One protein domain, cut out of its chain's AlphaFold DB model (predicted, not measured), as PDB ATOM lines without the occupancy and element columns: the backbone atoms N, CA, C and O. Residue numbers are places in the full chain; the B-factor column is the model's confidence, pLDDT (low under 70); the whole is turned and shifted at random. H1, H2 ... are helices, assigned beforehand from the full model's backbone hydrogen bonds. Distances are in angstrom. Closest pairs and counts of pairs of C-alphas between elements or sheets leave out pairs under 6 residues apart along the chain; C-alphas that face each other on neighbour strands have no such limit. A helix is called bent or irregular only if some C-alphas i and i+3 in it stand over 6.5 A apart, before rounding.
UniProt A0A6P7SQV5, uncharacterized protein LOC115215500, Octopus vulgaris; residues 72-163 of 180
ATOM      1  N   ILE A  72      -1.346   7.264 -25.035       64.75
ATOM      2  CA  ILE A  72      -2.072   6.187 -25.744       64.75
ATOM      3  C   ILE A  72      -2.240   4.956 -24.835       64.75
ATOM      4  O   ILE A  72      -3.246   4.245 -24.887       64.75
ATOM      5  N   PHE A  73      -1.257   4.718 -23.963       70.44
ATOM      6  CA  PHE A  73      -1.316   3.666 -22.960       70.44
ATOM      7  C   PHE A  73      -2.346   3.962 -21.855       70.44
ATOM      8  O   PHE A  73      -3.084   3.057 -21.479       70.44
ATOM      9  N   SER A  74      -2.465   5.210 -21.384       73.00
ATOM     10  CA  SER A  74      -3.548   5.629 -20.476       73.00
ATOM     11  C   SER A  74      -4.907   5.441 -21.123       73.00
ATOM     12  O   SER A  74      -5.745   4.787 -20.529       73.00
ATOM     13  N   GLU A  75      -5.110   5.912 -22.354       76.81
ATOM     14  CA  GLU A  75      -6.398   5.767 -23.051       76.81
ATOM     15  C   GLU A  75      -6.812   4.294 -23.176       76.81
ATOM     16  O   GLU A  75      -7.962   3.922 -22.939       76.81
ATOM     17  N   THR A  76      -5.845   3.436 -23.501       77.06
ATOM     18  CA  THR A  76      -6.007   1.980 -23.531       77.06
ATOM     19  C   THR A  76      -6.395   1.422 -22.160       77.06
ATOM     20  O   THR A  76      -7.345   0.645 -22.059       77.06
ATOM     21  N   LEU A  77      -5.682   1.805 -21.100       78.38
ATOM     22  CA  LEU A  77      -5.982   1.358 -19.742       78.38
ATOM     23  C   LEU A  77      -7.333   1.876 -19.247       78.38
ATOM     24  O   LEU A  77      -8.055   1.124 -18.602       78.38
ATOM     25  N   ASP A  78      -7.701   3.107 -19.586       81.56
ATOM     26  CA  ASP A  78      -8.970   3.732 -19.225       81.56
ATOM     27  C   ASP A  78     -10.143   3.018 -19.899       81.56
ATOM     28  O   ASP A  78     -11.149   2.727 -19.245       81.56
ATOM     29  N   LEU A  79      -9.988   2.652 -21.176       84.94
ATOM     30  CA  LEU A  79     -10.966   1.849 -21.909       84.94
ATOM     31  C   LEU A  79     -11.148   0.466 -21.266       84.94
ATOM     32  O   LEU A  79     -12.278   0.025 -21.044       84.94
ATOM     33  N   ILE A  80     -10.048  -0.201 -20.907       84.25
ATOM     34  CA  ILE A  80     -10.084  -1.493 -20.204       84.25
ATOM     35  C   ILE A  80     -10.727  -1.333 -18.822       84.25
ATOM     36  O   ILE A  80     -11.580  -2.132 -18.441       84.25
ATOM     37  N   ALA A  81     -10.386  -0.276 -18.084       85.75
ATOM     38  CA  ALA A  81     -10.931   0.004 -16.760       85.75
ATOM     39  C   ALA A  81     -12.434   0.249 -16.826       85.75
ATOM     40  O   ALA A  81     -13.191  -0.211 -15.970       85.75
ATOM     41  N   PHE A  82     -12.887   0.963 -17.852       87.31
ATOM     42  CA  PHE A  82     -14.298   1.183 -18.105       87.31
ATOM     43  C   PHE A  82     -15.032  -0.129 -18.420       87.31
ATOM     44  O   PHE A  82     -16.054  -0.412 -17.789       87.31
ATOM     45  N   ALA A  83     -14.477  -0.969 -19.299       86.88
ATOM     46  CA  ALA A  83     -15.032  -2.284 -19.624       86.88
ATOM     47  C   ALA A  83     -15.146  -3.186 -18.384       86.88
ATOM     48  O   ALA A  83     -16.218  -3.715 -18.087       86.88
ATOM     49  N   VAL A  84     -14.066  -3.286 -17.603       86.00
ATOM     50  CA  VAL A  84     -14.017  -4.047 -16.346       86.00
ATOM     51  C   VAL A  84     -15.055  -3.527 -15.348       86.00
ATOM     52  O   VAL A  84     -15.796  -4.322 -14.770       86.00
ATOM     53  N   ARG A  85     -15.172  -2.201 -15.165       87.19
ATOM     54  CA  ARG A  85     -16.196  -1.595 -14.289       87.19
ATOM     55  C   ARG A  85     -17.607  -1.967 -14.724       87.19
ATOM     56  O   ARG A  85     -18.442  -2.265 -13.869       87.19
ATOM     57  N   LYS A  86     -17.882  -1.950 -16.030       87.12
ATOM     58  CA  LYS A  86     -19.200  -2.304 -16.568       87.12
ATOM     59  C   LYS A  86     -19.523  -3.778 -16.317       87.12
ATOM     60  O   LYS A  86     -20.610  -4.075 -15.830       87.12
ATOM     61  N   ILE A  87     -18.565  -4.678 -16.548       85.12
ATOM     62  CA  ILE A  87     -18.729  -6.115 -16.284       85.12
ATOM     63  C   ILE A  87     -18.950  -6.380 -14.791       85.12
ATOM     64  O   ILE A  87     -19.907  -7.070 -14.441       85.12
ATOM     65  N   LYS A  88     -18.136  -5.784 -13.905       85.31
ATOM     66  CA  LYS A  88     -18.261  -5.945 -12.443       85.31
ATOM     67  C   LYS A  88     -19.608  -5.475 -11.884       85.31
ATOM     68  O   LYS A  88     -20.054  -6.000 -10.873       85.31
ATOM     69  N   ARG A  89     -20.268  -4.505 -12.526       85.19
ATOM     70  CA  ARG A  89     -21.609  -4.020 -12.139       85.19
ATOM     71  C   ARG A  89     -22.759  -4.836 -12.738       85.19
ATOM     72  O   ARG A  89     -23.916  -4.524 -12.480       85.19
ATOM     73  N   SER A  90     -22.457  -5.839 -13.556       82.19
ATOM     74  CA  SER A  90     -23.449  -6.664 -14.245       82.19
ATOM     75  C   SER A  90     -23.590  -8.048 -13.604       82.19
ATOM     76  O   SER A  90     -22.770  -8.463 -12.784       82.19
ATOM     77  N   ALA A  91     -24.584  -8.820 -14.054       76.94
ATOM     78  CA  ALA A  91     -24.722 -10.234 -13.695       76.94
ATOM     79  C   ALA A  91     -23.498 -11.091 -14.100       76.94
ATOM     80  O   ALA A  91     -23.286 -12.161 -13.538       76.94
ATOM     81  N   HIS A  92     -22.656 -10.604 -15.021       73.69
ATOM     82  CA  HIS A  92     -21.460 -11.288 -15.526       73.69
ATOM     83  C   HIS A  92     -20.188 -10.948 -14.742       73.69
ATOM     84  O   HIS A  92     -19.083 -11.191 -15.224       73.69
ATOM     85  N   GLN A  93     -20.322 -10.408 -13.526       77.44
ATOM     86  CA  GLN A  93     -19.192 -10.074 -12.654       77.44
ATOM     87  C   GLN A  93     -18.166 -11.209 -12.520       77.44
ATOM     88  O   GLN A  93     -16.982 -10.924 -12.395       77.44
ATOM     89  N   GLU A  94     -18.595 -12.475 -12.610       78.44
ATOM     90  CA  GLU A  94     -17.738 -13.671 -12.613       78.44
ATOM     91  C   GLU A  94     -16.579 -13.578 -13.615       78.44
ATOM     92  O   GLU A  94     -15.459 -13.963 -13.291       78.44
ATOM     93  N   ALA A  95     -16.813 -12.992 -14.796       73.75
ATOM     94  CA  ALA A  95     -15.784 -12.807 -15.816       73.75
ATOM     95  C   ALA A  95     -14.682 -11.822 -15.389       73.75
ATOM     96  O   ALA A  95     -13.581 -11.873 -15.922       73.75
ATOM     97  N   CYS A  96     -14.940 -10.947 -14.414       77.50
ATOM     98  CA  CYS A  96     -13.961  -9.999 -13.884       77.50
ATOM     99  C   CYS A  96     -13.839 -10.055 -12.353       77.50
ATOM    100  O   CYS A  96     -13.409  -9.072 -11.758       77.50
ATOM    101  N   LYS A  97     -14.187 -11.173 -11.697       77.56
ATOM    102  CA  LYS A  97     -14.080 -11.321 -10.229       77.56
ATOM    103  C   LYS A  97     -12.638 -11.346  -9.715       77.56
ATOM    104  O   LYS A  97     -12.427 -11.134  -8.529       77.56
ATOM    105  N   ASP A  98     -11.672 -11.611 -10.591       76.31
ATOM    106  CA  ASP A  98     -10.249 -11.661 -10.256       76.31
ATOM    107  C   ASP A  98      -9.778 -10.311  -9.668       76.31
ATOM    108  O   ASP A  98      -9.951  -9.254 -10.283       76.31
ATOM    109  N   GLU A  99      -9.173 -10.350  -8.478       74.06
ATOM    110  CA  GLU A  99      -8.643  -9.178  -7.762       74.06
ATOM    111  C   GLU A  99      -7.550  -8.449  -8.561       74.06
ATOM    112  O   GLU A  99      -7.309  -7.256  -8.367       74.06
ATOM    113  N   THR A 100      -6.912  -9.117  -9.529       72.00
ATOM    114  CA  THR A 100      -5.972  -8.464 -10.452       72.00
ATOM    115  C   THR A 100      -6.627  -7.348 -11.259       72.00
ATOM    116  O   THR A 100      -5.941  -6.395 -11.623       72.00
ATOM    117  N   PHE A 101      -7.946  -7.395 -11.479       78.06
ATOM    118  CA  PHE A 101      -8.683  -6.305 -12.111       78.06
ATOM    119  C   PHE A 101      -8.864  -5.092 -11.196       78.06
ATOM    120  O   PHE A 101      -8.931  -3.973 -11.698       78.06
ATOM    121  N   ASP A 102      -8.880  -5.268  -9.872       75.50
ATOM    122  CA  ASP A 102      -8.953  -4.147  -8.924       75.50
ATOM    123  C   ASP A 102      -7.693  -3.287  -8.967       75.50
ATOM    124  O   ASP A 102      -7.761  -2.067  -8.823       75.50
ATOM    125  N   ILE A 103      -6.548  -3.886  -9.297       71.88
ATOM    126  CA  ILE A 103      -5.303  -3.153  -9.548       71.88
ATOM    127  C   ILE A 103      -5.524  -2.104 -10.639       71.88
ATOM    128  O   ILE A 103      -5.083  -0.969 -10.491       71.88
ATOM    129  N   LEU A 104      -6.225  -2.450 -11.716       71.75
ATOM    130  CA  LEU A 104      -6.477  -1.544 -12.834       71.75
ATOM    131  C   LEU A 104      -7.541  -0.481 -12.502       71.75
ATOM    132  O   LEU A 104      -7.549   0.584 -13.110       71.75
ATOM    133  N   LEU A 105      -8.401  -0.732 -11.509       71.12
ATOM    134  CA  LEU A 105      -9.427   0.214 -11.061       71.12
ATOM    135  C   LEU A 105      -8.941   1.218 -10.011       71.12
ATOM    136  O   LEU A 105      -9.458   2.334  -9.977       71.12
ATOM    137  N   TYR A 106      -7.985   0.823  -9.166       64.88
ATOM    138  CA  TYR A 106      -7.570   1.587  -7.985       64.88
ATOM    139  C   TYR A 106      -6.102   2.029  -7.999       64.88
ATOM    140  O   TYR A 106      -5.673   2.738  -7.088       64.88
ATOM    141  N   SER A 107      -5.303   1.636  -8.996       60.75
ATOM    142  CA  SER A 107      -3.903   2.071  -9.057       60.75
ATOM    143  C   SER A 107      -3.804   3.540  -9.465       60.75
ATOM    144  O   SER A 107      -4.014   3.891 -10.621       60.75
ATOM    145  N   THR A 108      -3.422   4.389  -8.510       49.41
ATOM    146  CA  THR A 108      -3.072   5.804  -8.725       49.41
ATOM    147  C   THR A 108      -1.637   5.984  -9.219       49.41
ATOM    148  O   THR A 108      -1.314   7.008  -9.811       49.41
ATOM    149  N   ASP A 109      -0.788   4.971  -9.017       53.69
ATOM    150  CA  ASP A 109       0.611   4.959  -9.431       53.69
ATOM    151  C   ASP A 109       0.992   3.649 -10.115       53.69
ATOM    152  O   ASP A 109       0.626   2.543  -9.709       53.69
ATOM    153  N   ILE A 110       1.747   3.800 -11.199       55.50
ATOM    154  CA  ILE A 110       1.953   2.770 -12.209       55.50
ATOM    155  C   ILE A 110       2.918   1.689 -11.701       55.50
ATOM    156  O   ILE A 110       4.131   1.766 -11.905       55.50
ATOM    157  N   ARG A 111       2.381   0.631 -11.084       66.81
ATOM    158  CA  ARG A 111       3.100  -0.639 -10.897       66.81
ATOM    159  C   ARG A 111       3.000  -1.451 -12.187       66.81
ATOM    160  O   ARG A 111       2.110  -2.281 -12.342       66.81
ATOM    161  N   TRP A 112       3.917  -1.195 -13.119       69.38
ATOM    162  CA  TRP A 112       3.956  -1.796 -14.464       69.38
ATOM    163  C   TRP A 112       3.840  -3.327 -14.462       69.38
ATOM    164  O   TRP A 112       3.157  -3.882 -15.312       69.38
ATOM    165  N   LEU A 113       4.440  -4.008 -13.483       67.06
ATOM    166  CA  LEU A 113       4.309  -5.460 -13.310       67.06
ATOM    167  C   LEU A 113       2.861  -5.876 -13.025       67.06
ATOM    168  O   LEU A 113       2.319  -6.770 -13.668       67.06
ATOM    169  N   SER A 114       2.211  -5.190 -12.088       72.06
ATOM    170  CA  SER A 114       0.825  -5.450 -11.708       72.06
ATOM    171  C   SER A 114      -0.147  -5.129 -12.849       72.06
ATOM    172  O   SER A 114      -1.069  -5.899 -13.106       72.06
ATOM    173  N   ILE A 115       0.104  -4.045 -13.588       74.75
ATOM    174  CA  ILE A 115      -0.666  -3.689 -14.787       74.75
ATOM    175  C   ILE A 115      -0.447  -4.717 -15.899       74.75
ATOM    176  O   ILE A 115      -1.413  -5.156 -16.512       74.75
ATOM    177  N   GLY A 116       0.791  -5.162 -16.124       75.94
ATOM    178  CA  GLY A 116       1.108  -6.218 -17.084       75.94
ATOM    179  C   GLY A 116       0.386  -7.532 -16.770       75.94
ATOM    180  O   GLY A 116      -0.162  -8.160 -17.677       75.94
ATOM    181  N   ASN A 117       0.307  -7.914 -15.492       77.25
ATOM    182  CA  ASN A 117      -0.446  -9.091 -15.050       77.25
ATOM    183  C   ASN A 117      -1.955  -8.936 -15.292       77.25
ATOM    184  O   ASN A 117      -2.576  -9.843 -15.851       77.25
ATOM    185  N   CYS A 118      -2.528  -7.780 -14.941       79.75
ATOM    186  CA  CYS A 118      -3.934  -7.481 -15.208       79.75
ATOM    187  C   CYS A 118      -4.243  -7.500 -16.713       79.75
ATOM    188  O   CYS A 118      -5.225  -8.108 -17.134       79.75
ATOM    189  N   LEU A 119      -3.394  -6.880 -17.540       79.94
ATOM    190  CA  LEU A 119      -3.526  -6.888 -18.999       79.94
ATOM    191  C   LEU A 119      -3.440  -8.310 -19.558       79.94
ATOM    192  O   LEU A 119      -4.239  -8.683 -20.412       79.94
ATOM    193  N   GLY A 120      -2.517  -9.128 -19.049       80.75
ATOM    194  CA  GLY A 120      -2.410 -10.536 -19.427       80.75
ATOM    195  C   GLY A 120      -3.696 -11.319 -19.142       80.75
ATOM    196  O   GLY A 120      -4.120 -12.122 -19.973       80.75
ATOM    197  N   ARG A 121      -4.347 -11.055 -18.001       83.31
ATOM    198  CA  ARG A 121      -5.658 -11.626 -17.649       83.31
ATOM    199  C   ARG A 121      -6.776 -11.110 -18.545       83.31
ATOM    200  O   ARG A 121      -7.553 -11.911 -19.056       83.31
ATOM    201  N   PHE A 122      -6.822  -9.802 -18.786       85.31
ATOM    202  CA  PHE A 122      -7.804  -9.185 -19.672       85.31
ATOM    203  C   PHE A 122      -7.744  -9.780 -21.081       85.31
ATOM    204  O   PHE A 122      -8.768 -10.178 -21.623       85.31
ATOM    205  N   VAL A 123      -6.540  -9.921 -21.648       85.12
ATOM    206  CA  VAL A 123      -6.335 -10.530 -22.972       85.12
ATOM    207  C   VAL A 123      -6.793 -11.990 -22.995       85.12
ATOM    208  O   VAL A 123      -7.430 -12.407 -23.957       85.12
ATOM    209  N   ALA A 124      -6.526 -12.764 -21.938       85.75
ATOM    210  CA  ALA A 124      -6.991 -14.152 -21.841       85.75
ATOM    211  C   ALA A 124      -8.526 -14.276 -21.801       85.75
ATOM    212  O   ALA A 124      -9.073 -15.313 -22.164       85.75
ATOM    213  N   LEU A 125      -9.218 -13.221 -21.366       87.00
ATOM    214  CA  LEU A 125     -10.676 -13.150 -21.285       87.00
ATOM    215  C   LEU A 125     -11.293 -12.295 -22.397       87.00
ATOM    216  O   LEU A 125     -12.504 -12.084 -22.394       87.00
ATOM    217  N   PHE A 126     -10.487 -11.822 -23.350       88.25
ATOM    218  CA  PHE A 126     -10.885 -10.799 -24.311       88.25
ATOM    219  C   PHE A 126     -12.135 -11.184 -25.099       88.25
ATOM    220  O   PHE A 126     -13.054 -10.381 -25.216       88.25
ATOM    221  N   ASP A 127     -12.210 -12.419 -25.592       88.31
ATOM    222  CA  ASP A 127     -13.345 -12.850 -26.409       88.31
ATOM    223  C   ASP A 127     -14.648 -12.909 -25.587       88.31
ATOM    224  O   ASP A 127     -15.689 -12.472 -26.069       88.31
ATOM    225  N   LYS A 128     -14.581 -13.312 -24.307       86.38
ATOM    226  CA  LYS A 128     -15.731 -13.272 -23.379       86.38
ATOM    227  C   LYS A 128     -16.163 -11.841 -23.056       86.38
ATOM    228  O   LYS A 128     -17.351 -11.557 -22.932       86.38
ATOM    229  N   VAL A 129     -15.195 -10.934 -22.909       87.75
ATOM    230  CA  VAL A 129     -15.456  -9.500 -22.714       87.75
ATOM    231  C   VAL A 129     -16.173  -8.927 -23.936       87.75
ATOM    232  O   VAL A 129     -17.165  -8.220 -23.778       87.75
ATOM    233  N   ILE A 130     -15.714  -9.257 -25.144       89.88
ATOM    234  CA  ILE A 130     -16.348  -8.830 -26.395       89.88
ATOM    235  C   ILE A 130     -17.769  -9.381 -26.511       89.88
ATOM    236  O   ILE A 130     -18.676  -8.605 -26.789       89.88
ATOM    237  N   GLU A 131     -17.989 -10.667 -26.244       87.94
ATOM    238  CA  GLU A 131     -19.322 -11.286 -26.283       87.94
ATOM    239  C   GLU A 131     -20.316 -10.580 -25.343       87.94
ATOM    240  O   GLU A 131     -21.427 -10.230 -25.745       87.94
ATOM    241  N   PHE A 132     -19.896 -10.278 -24.109       86.19
ATOM    242  CA  PHE A 132     -20.717  -9.524 -23.158       86.19
ATOM    243  C   PHE A 132     -21.005  -8.090 -23.634       86.19
ATOM    244  O   PHE A 132     -22.128  -7.583 -23.518       86.19
ATOM    245  N   LEU A 133     -19.987  -7.405 -24.155       87.69
ATOM    246  CA  LEU A 133     -20.123  -6.020 -24.592       87.69
ATOM    247  C   LEU A 133     -20.934  -5.891 -25.877       87.69
ATOM    248  O   LEU A 133     -21.639  -4.901 -26.029       87.69
ATOM    249  N   GLN A 134     -20.951  -6.892 -26.754       89.12
ATOM    250  CA  GLN A 134     -21.803  -6.873 -27.948       89.12
ATOM    251  C   GLN A 134     -23.284  -6.708 -27.595       89.12
ATOM    252  O   GLN A 134     -24.018  -6.030 -28.309       89.12
ATOM    253  N   GLN A 135     -23.712  -7.284 -26.472       85.00
ATOM    254  CA  GLN A 135     -25.103  -7.244 -26.021       85.00
ATOM    255  C   GLN A 135     -25.439  -5.980 -25.214       85.00
ATOM    256  O   GLN A 135     -26.607  -5.620 -25.089       85.00
ATOM    257  N   THR A 136     -24.434  -5.307 -24.645       85.06
ATOM    258  CA  THR A 136     -24.632  -4.242 -23.641       85.06
ATOM    259  C   THR A 136     -24.027  -2.888 -24.020       85.06
ATOM    260  O   THR A 136     -24.359  -1.866 -23.410       85.06
ATOM    261  N   ASP A 137     -23.099  -2.871 -24.976       86.88
ATOM    262  CA  ASP A 137     -22.368  -1.703 -25.467       86.88
ATOM    263  C   ASP A 137     -21.646  -1.972 -26.813       86.88
ATOM    264  O   ASP A 137     -20.425  -2.196 -26.865       86.88
ATOM    265  N   PRO A 138     -22.376  -1.954 -27.943       87.75
ATOM    266  CA  PRO A 138     -21.780  -2.184 -29.260       87.75
ATOM    267  C   PRO A 138     -20.683  -1.169 -29.615       87.75
ATOM    268  O   PRO A 138     -19.694  -1.520 -30.261       87.75
ATOM    269  N   THR A 139     -20.813   0.078 -29.150       89.06
ATOM    270  CA  THR A 139     -19.815   1.134 -29.369       89.06
ATOM    271  C   THR A 139     -18.501   0.795 -28.671       89.06
ATOM    272  O   THR A 139     -17.447   0.799 -29.306       89.06
ATOM    273  N   MET A 140     -18.551   0.421 -27.388       86.75
ATOM    274  CA  MET A 140     -17.354  -0.000 -26.657       86.75
ATOM    275  C   MET A 140     -16.736  -1.271 -27.250       86.75
ATOM    276  O   MET A 140     -15.512  -1.395 -27.298       86.75
ATOM    277  N   THR A 141     -17.565  -2.192 -27.743       88.88
ATOM    278  CA  THR A 141     -17.101  -3.395 -28.446       88.88
ATOM    279  C   THR A 141     -16.238  -3.032 -29.653       88.88
ATOM    280  O   THR A 141     -15.154  -3.596 -29.829       88.88
ATOM    281  N   ALA A 142     -16.688  -2.072 -30.468       89.75
ATOM    282  CA  ALA A 142     -15.942  -1.600 -31.629       89.75
ATOM    283  C   ALA A 142     -14.611  -0.950 -31.216       89.75
ATOM    284  O   ALA A 142     -13.566  -1.305 -31.761       89.75
ATOM    285  N   SER A 143     -14.622  -0.080 -30.199       88.62
ATOM    286  CA  SER A 143     -13.408   0.570 -29.683       88.62
ATOM    287  C   SER A 143     -12.386  -0.432 -29.131       88.62
ATOM    288  O   SER A 143     -11.205  -0.358 -29.468       88.62
ATOM    289  N   LEU A 144     -12.819  -1.412 -28.327       87.12
ATOM    290  CA  LEU A 144     -11.940  -2.464 -27.796       87.12
ATOM    291  C   LEU A 144     -11.378  -3.353 -28.904       87.12
ATOM    292  O   LEU A 144     -10.199  -3.702 -28.878       87.12
ATOM    293  N   SER A 145     -12.204  -3.705 -29.888       88.44
ATOM    294  CA  SER A 145     -11.779  -4.530 -31.021       88.44
ATOM    295  C   SER A 145     -10.743  -3.808 -31.882       88.44
ATOM    296  O   SER A 145      -9.733  -4.407 -32.246       88.44
ATOM    297  N   GLN A 146     -10.940  -2.509 -32.140       88.75
ATOM    298  CA  GLN A 146      -9.985  -1.674 -32.873       88.75
ATOM    299  C   GLN A 146      -8.638  -1.575 -32.144       88.75
ATOM    300  O   GLN A 146      -7.586  -1.617 -32.777       88.75
ATOM    301  N   LYS A 147      -8.668  -1.486 -30.810       84.25
ATOM    302  CA  LYS A 147      -7.478  -1.384 -29.955       84.25
ATOM    303  C   LYS A 147      -6.811  -2.732 -29.646       84.25
ATOM    304  O   LYS A 147      -5.713  -2.747 -29.089       84.25
ATOM    305  N   LYS A 148      -7.395  -3.865 -30.065       82.25
ATOM    306  CA  LYS A 148      -6.843  -5.218 -29.842       82.25
ATOM    307  C   LYS A 148      -5.354  -5.331 -30.214       82.25
ATOM    308  O   LYS A 148      -4.596  -5.825 -29.380       82.25
ATOM    309  N   PRO A 149      -4.880  -4.854 -31.384       80.25
ATOM    310  CA  PRO A 149      -3.463  -4.943 -31.742       80.25
ATOM    311  C   PRO A 149      -2.545  -4.207 -30.758       80.25
ATOM    312  O   PRO A 149      -1.488  -4.728 -30.402       80.25
ATOM    313  N   GLU A 150      -2.968  -3.040 -30.264       75.06
ATOM    314  CA  GLU A 150      -2.216  -2.258 -29.277       75.06
ATOM    315  C   GLU A 150      -2.072  -3.048 -27.966       75.06
ATOM    316  O   GLU A 150      -0.967  -3.152 -27.433       75.06
ATOM    317  N   PHE A 151      -3.137  -3.716 -27.500       73.31
ATOM    318  CA  PHE A 151      -3.087  -4.567 -26.300       73.31
ATOM    319  C   PHE A 151      -2.061  -5.694 -26.431       73.31
ATOM    320  O   PHE A 151      -1.305  -5.962 -25.496       73.31
ATOM    321  N   PHE A 152      -2.003  -6.343 -27.597       70.69
ATOM    322  CA  PHE A 152      -1.040  -7.413 -27.860       70.69
ATOM    323  C   PHE A 152       0.398  -6.900 -27.926       70.69
ATOM    324  O   PHE A 152       1.293  -7.569 -27.408       70.69
ATOM    325  N   ILE A 153       0.625  -5.723 -28.515       70.06
ATOM    326  CA  ILE A 153       1.946  -5.082 -28.546       70.06
ATOM    327  C   ILE A 153       2.398  -4.767 -27.121       70.06
ATOM    328  O   ILE A 153       3.477  -5.204 -26.722       70.06
ATOM    329  N   TYR A 154       1.556  -4.105 -26.323       70.31
ATOM    330  CA  TYR A 154       1.878  -3.809 -24.930       70.31
ATOM    331  C   TYR A 154       2.127  -5.090 -24.136       70.31
ATOM    332  O   TYR A 154       3.166  -5.207 -23.492       70.31
ATOM    333  N   MET A 155       1.249  -6.095 -24.229       68.62
ATOM    334  CA  MET A 155       1.430  -7.374 -23.533       68.62
ATOM    335  C   MET A 155       2.738  -8.065 -23.941       68.62
ATOM    336  O   MET A 155       3.431  -8.612 -23.083       68.62
ATOM    337  N   LYS A 156       3.101  -8.042 -25.228       65.88
ATOM    338  CA  LYS A 156       4.370  -8.603 -25.705       65.88
ATOM    339  C   LYS A 156       5.552  -7.835 -25.120       65.88
ATOM    340  O   LYS A 156       6.478  -8.464 -24.622       65.88
ATOM    341  N   SER A 157       5.488  -6.507 -25.084       64.62
ATOM    342  CA  SER A 157       6.494  -5.667 -24.429       64.62
ATOM    343  C   SER A 157       6.595  -5.944 -22.923       64.62
ATOM    344  O   SER A 157       7.704  -6.045 -22.408       64.62
ATOM    345  N   PHE A 158       5.476  -6.169 -22.223       62.91
ATOM    346  CA  PHE A 158       5.444  -6.530 -20.798       62.91
ATOM    347  C   PHE A 158       6.005  -7.925 -20.514       62.91
ATOM    348  O   PHE A 158       6.805  -8.085 -19.598       62.91
ATOM    349  N   LYS A 159       5.608  -8.942 -21.290       58.69
ATOM    350  CA  LYS A 159       6.120 -10.315 -21.143       58.69
ATOM    351  C   LYS A 159       7.603 -10.390 -21.476       58.69
ATOM    352  O   LYS A 159       8.355 -11.055 -20.771       58.69
ATOM    353  N   ASN A 160       8.025  -9.649 -22.499       51.84
ATOM    354  CA  ASN A 160       9.434  -9.474 -22.795       51.84
ATOM    355  C   ASN A 160      10.133  -8.782 -21.622       51.84
ATOM    356  O   ASN A 160      11.184  -9.256 -21.225       51.84
ATOM    357  N   LEU A 161       9.550  -7.755 -20.992       49.12
ATOM    358  CA  LEU A 161      10.136  -7.075 -19.826       49.12
ATOM    359  C   LEU A 161      10.239  -7.972 -18.577       49.12
ATOM    360  O   LEU A 161      11.228  -7.906 -17.859       49.12
ATOM    361  N   MET A 162       9.257  -8.844 -18.342       44.38
ATOM    362  CA  MET A 162       9.229  -9.773 -17.203       44.38
ATOM    363  C   MET A 162      10.260 -10.907 -17.294       44.38
ATOM    364  O   MET A 162      10.548 -11.538 -16.281       44.38
ATOM    365  N   ILE A 163      10.821 -11.159 -18.483       42.78
ATOM    366  CA  ILE A 163      11.817 -12.219 -18.727       42.78
ATOM    367  C   ILE A 163      13.154 -11.654 -19.253       42.78
ATOM    368  O   ILE A 163      14.138 -12.381 -19.363       42.78
TER     369      ILE A 163
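What this domain is: This is residues 72 to 163 of the 180 residues of the protein "uncharacterized protein LOC115215500" of Octopus vulgaris (UniProt A0A6P7SQV5). You are looking at a compact body of crossed helices: H1 runs along one side, H4 and then H5 along the opposite side, and the long bent helix H6 spans a third side along the longest axis. H6a folds back on H5 as a helical hairpin, H6b crosses H4, and short H3 bridges H1 and H4 across from H6, with little H2 at the far end of H1. The printed part has 92 residues, with six named helices in the order H1 to H6 and no named strand; the class is all helix. It is compact, with a radius of gyration of the C-alphas of 12.4 A and spans of 37 by 25 by 20 A.

Where its parts are: Find C-alpha 72 at (-2.072, 6.187, -25.744); from there H1 runs 24.2 A to C-alpha 88 at (-18.261, -5.945, -12.443). Next come H2, residues 93 to 96, 5.4 A long, and H3, residues 100 to 106, 10.5 A long. H4, residues 112 to 124, covers 18.1 A, and H5, residues 126 to 136, covers 15.2 A. H6, residues 138 to 163, was assigned as one helix by its hydrogen bonds but is bent: C-alphas 146 and 149 are 7.4 A apart. Its arms are H6a, residues 138 to 146, 12.3 A, and H6b, residues 149 to 163, 21.3 A, ending at C-alpha 163 at (11.817, -12.219, -18.727).

How they stand to each other: Begin at the hub, H1, which touches H2, H3, H5 and H6a. With residues 84 to 88 alone it touches H2, the closest C-alphas being those of Ile 87 and Gln 93, 5.4 A apart. It touches H3 at Ala 81 and Leu 105, C-alphas 5.9 A apart, only just about perpendicular at 72 degrees. H1 and H6a only just touch, with 3 pairs of C-alphas within 8 A, closest at Leu 79 and Leu 144, 7.4 A. Look next at H4: it touches H3, closest C-alphas Thr 100 and Cys 118 at 5.3 A, and H6b, closest C-alphas Gly 116 and Phe 158 at 5.7 A, a steep tilt of 52 degrees, opposite ways. In the hairpin of H5 and H6a the closest C-alphas are those of Leu 133 and Thr 141, 5.6 A, at a shallow tilt of 25 degrees. H3 and H5 are apart. Every O i to N i+4 pair is within hydrogen-bond range in H1, H4, H6a and H6b; in H3 it is 2 of 3, in H5 6 of 7, and H2 is too short for such a pair.

The domain as a whole: The C-alphas of Gln 135 and Ile 163, the two farthest apart, are 38.0 A apart. The printed part has no cut, and the five links are tight. Mean pLDDT of the printed part is 77.0; look for values under 70 at residue 72, residues 106 to 113 and residues 155 to 163.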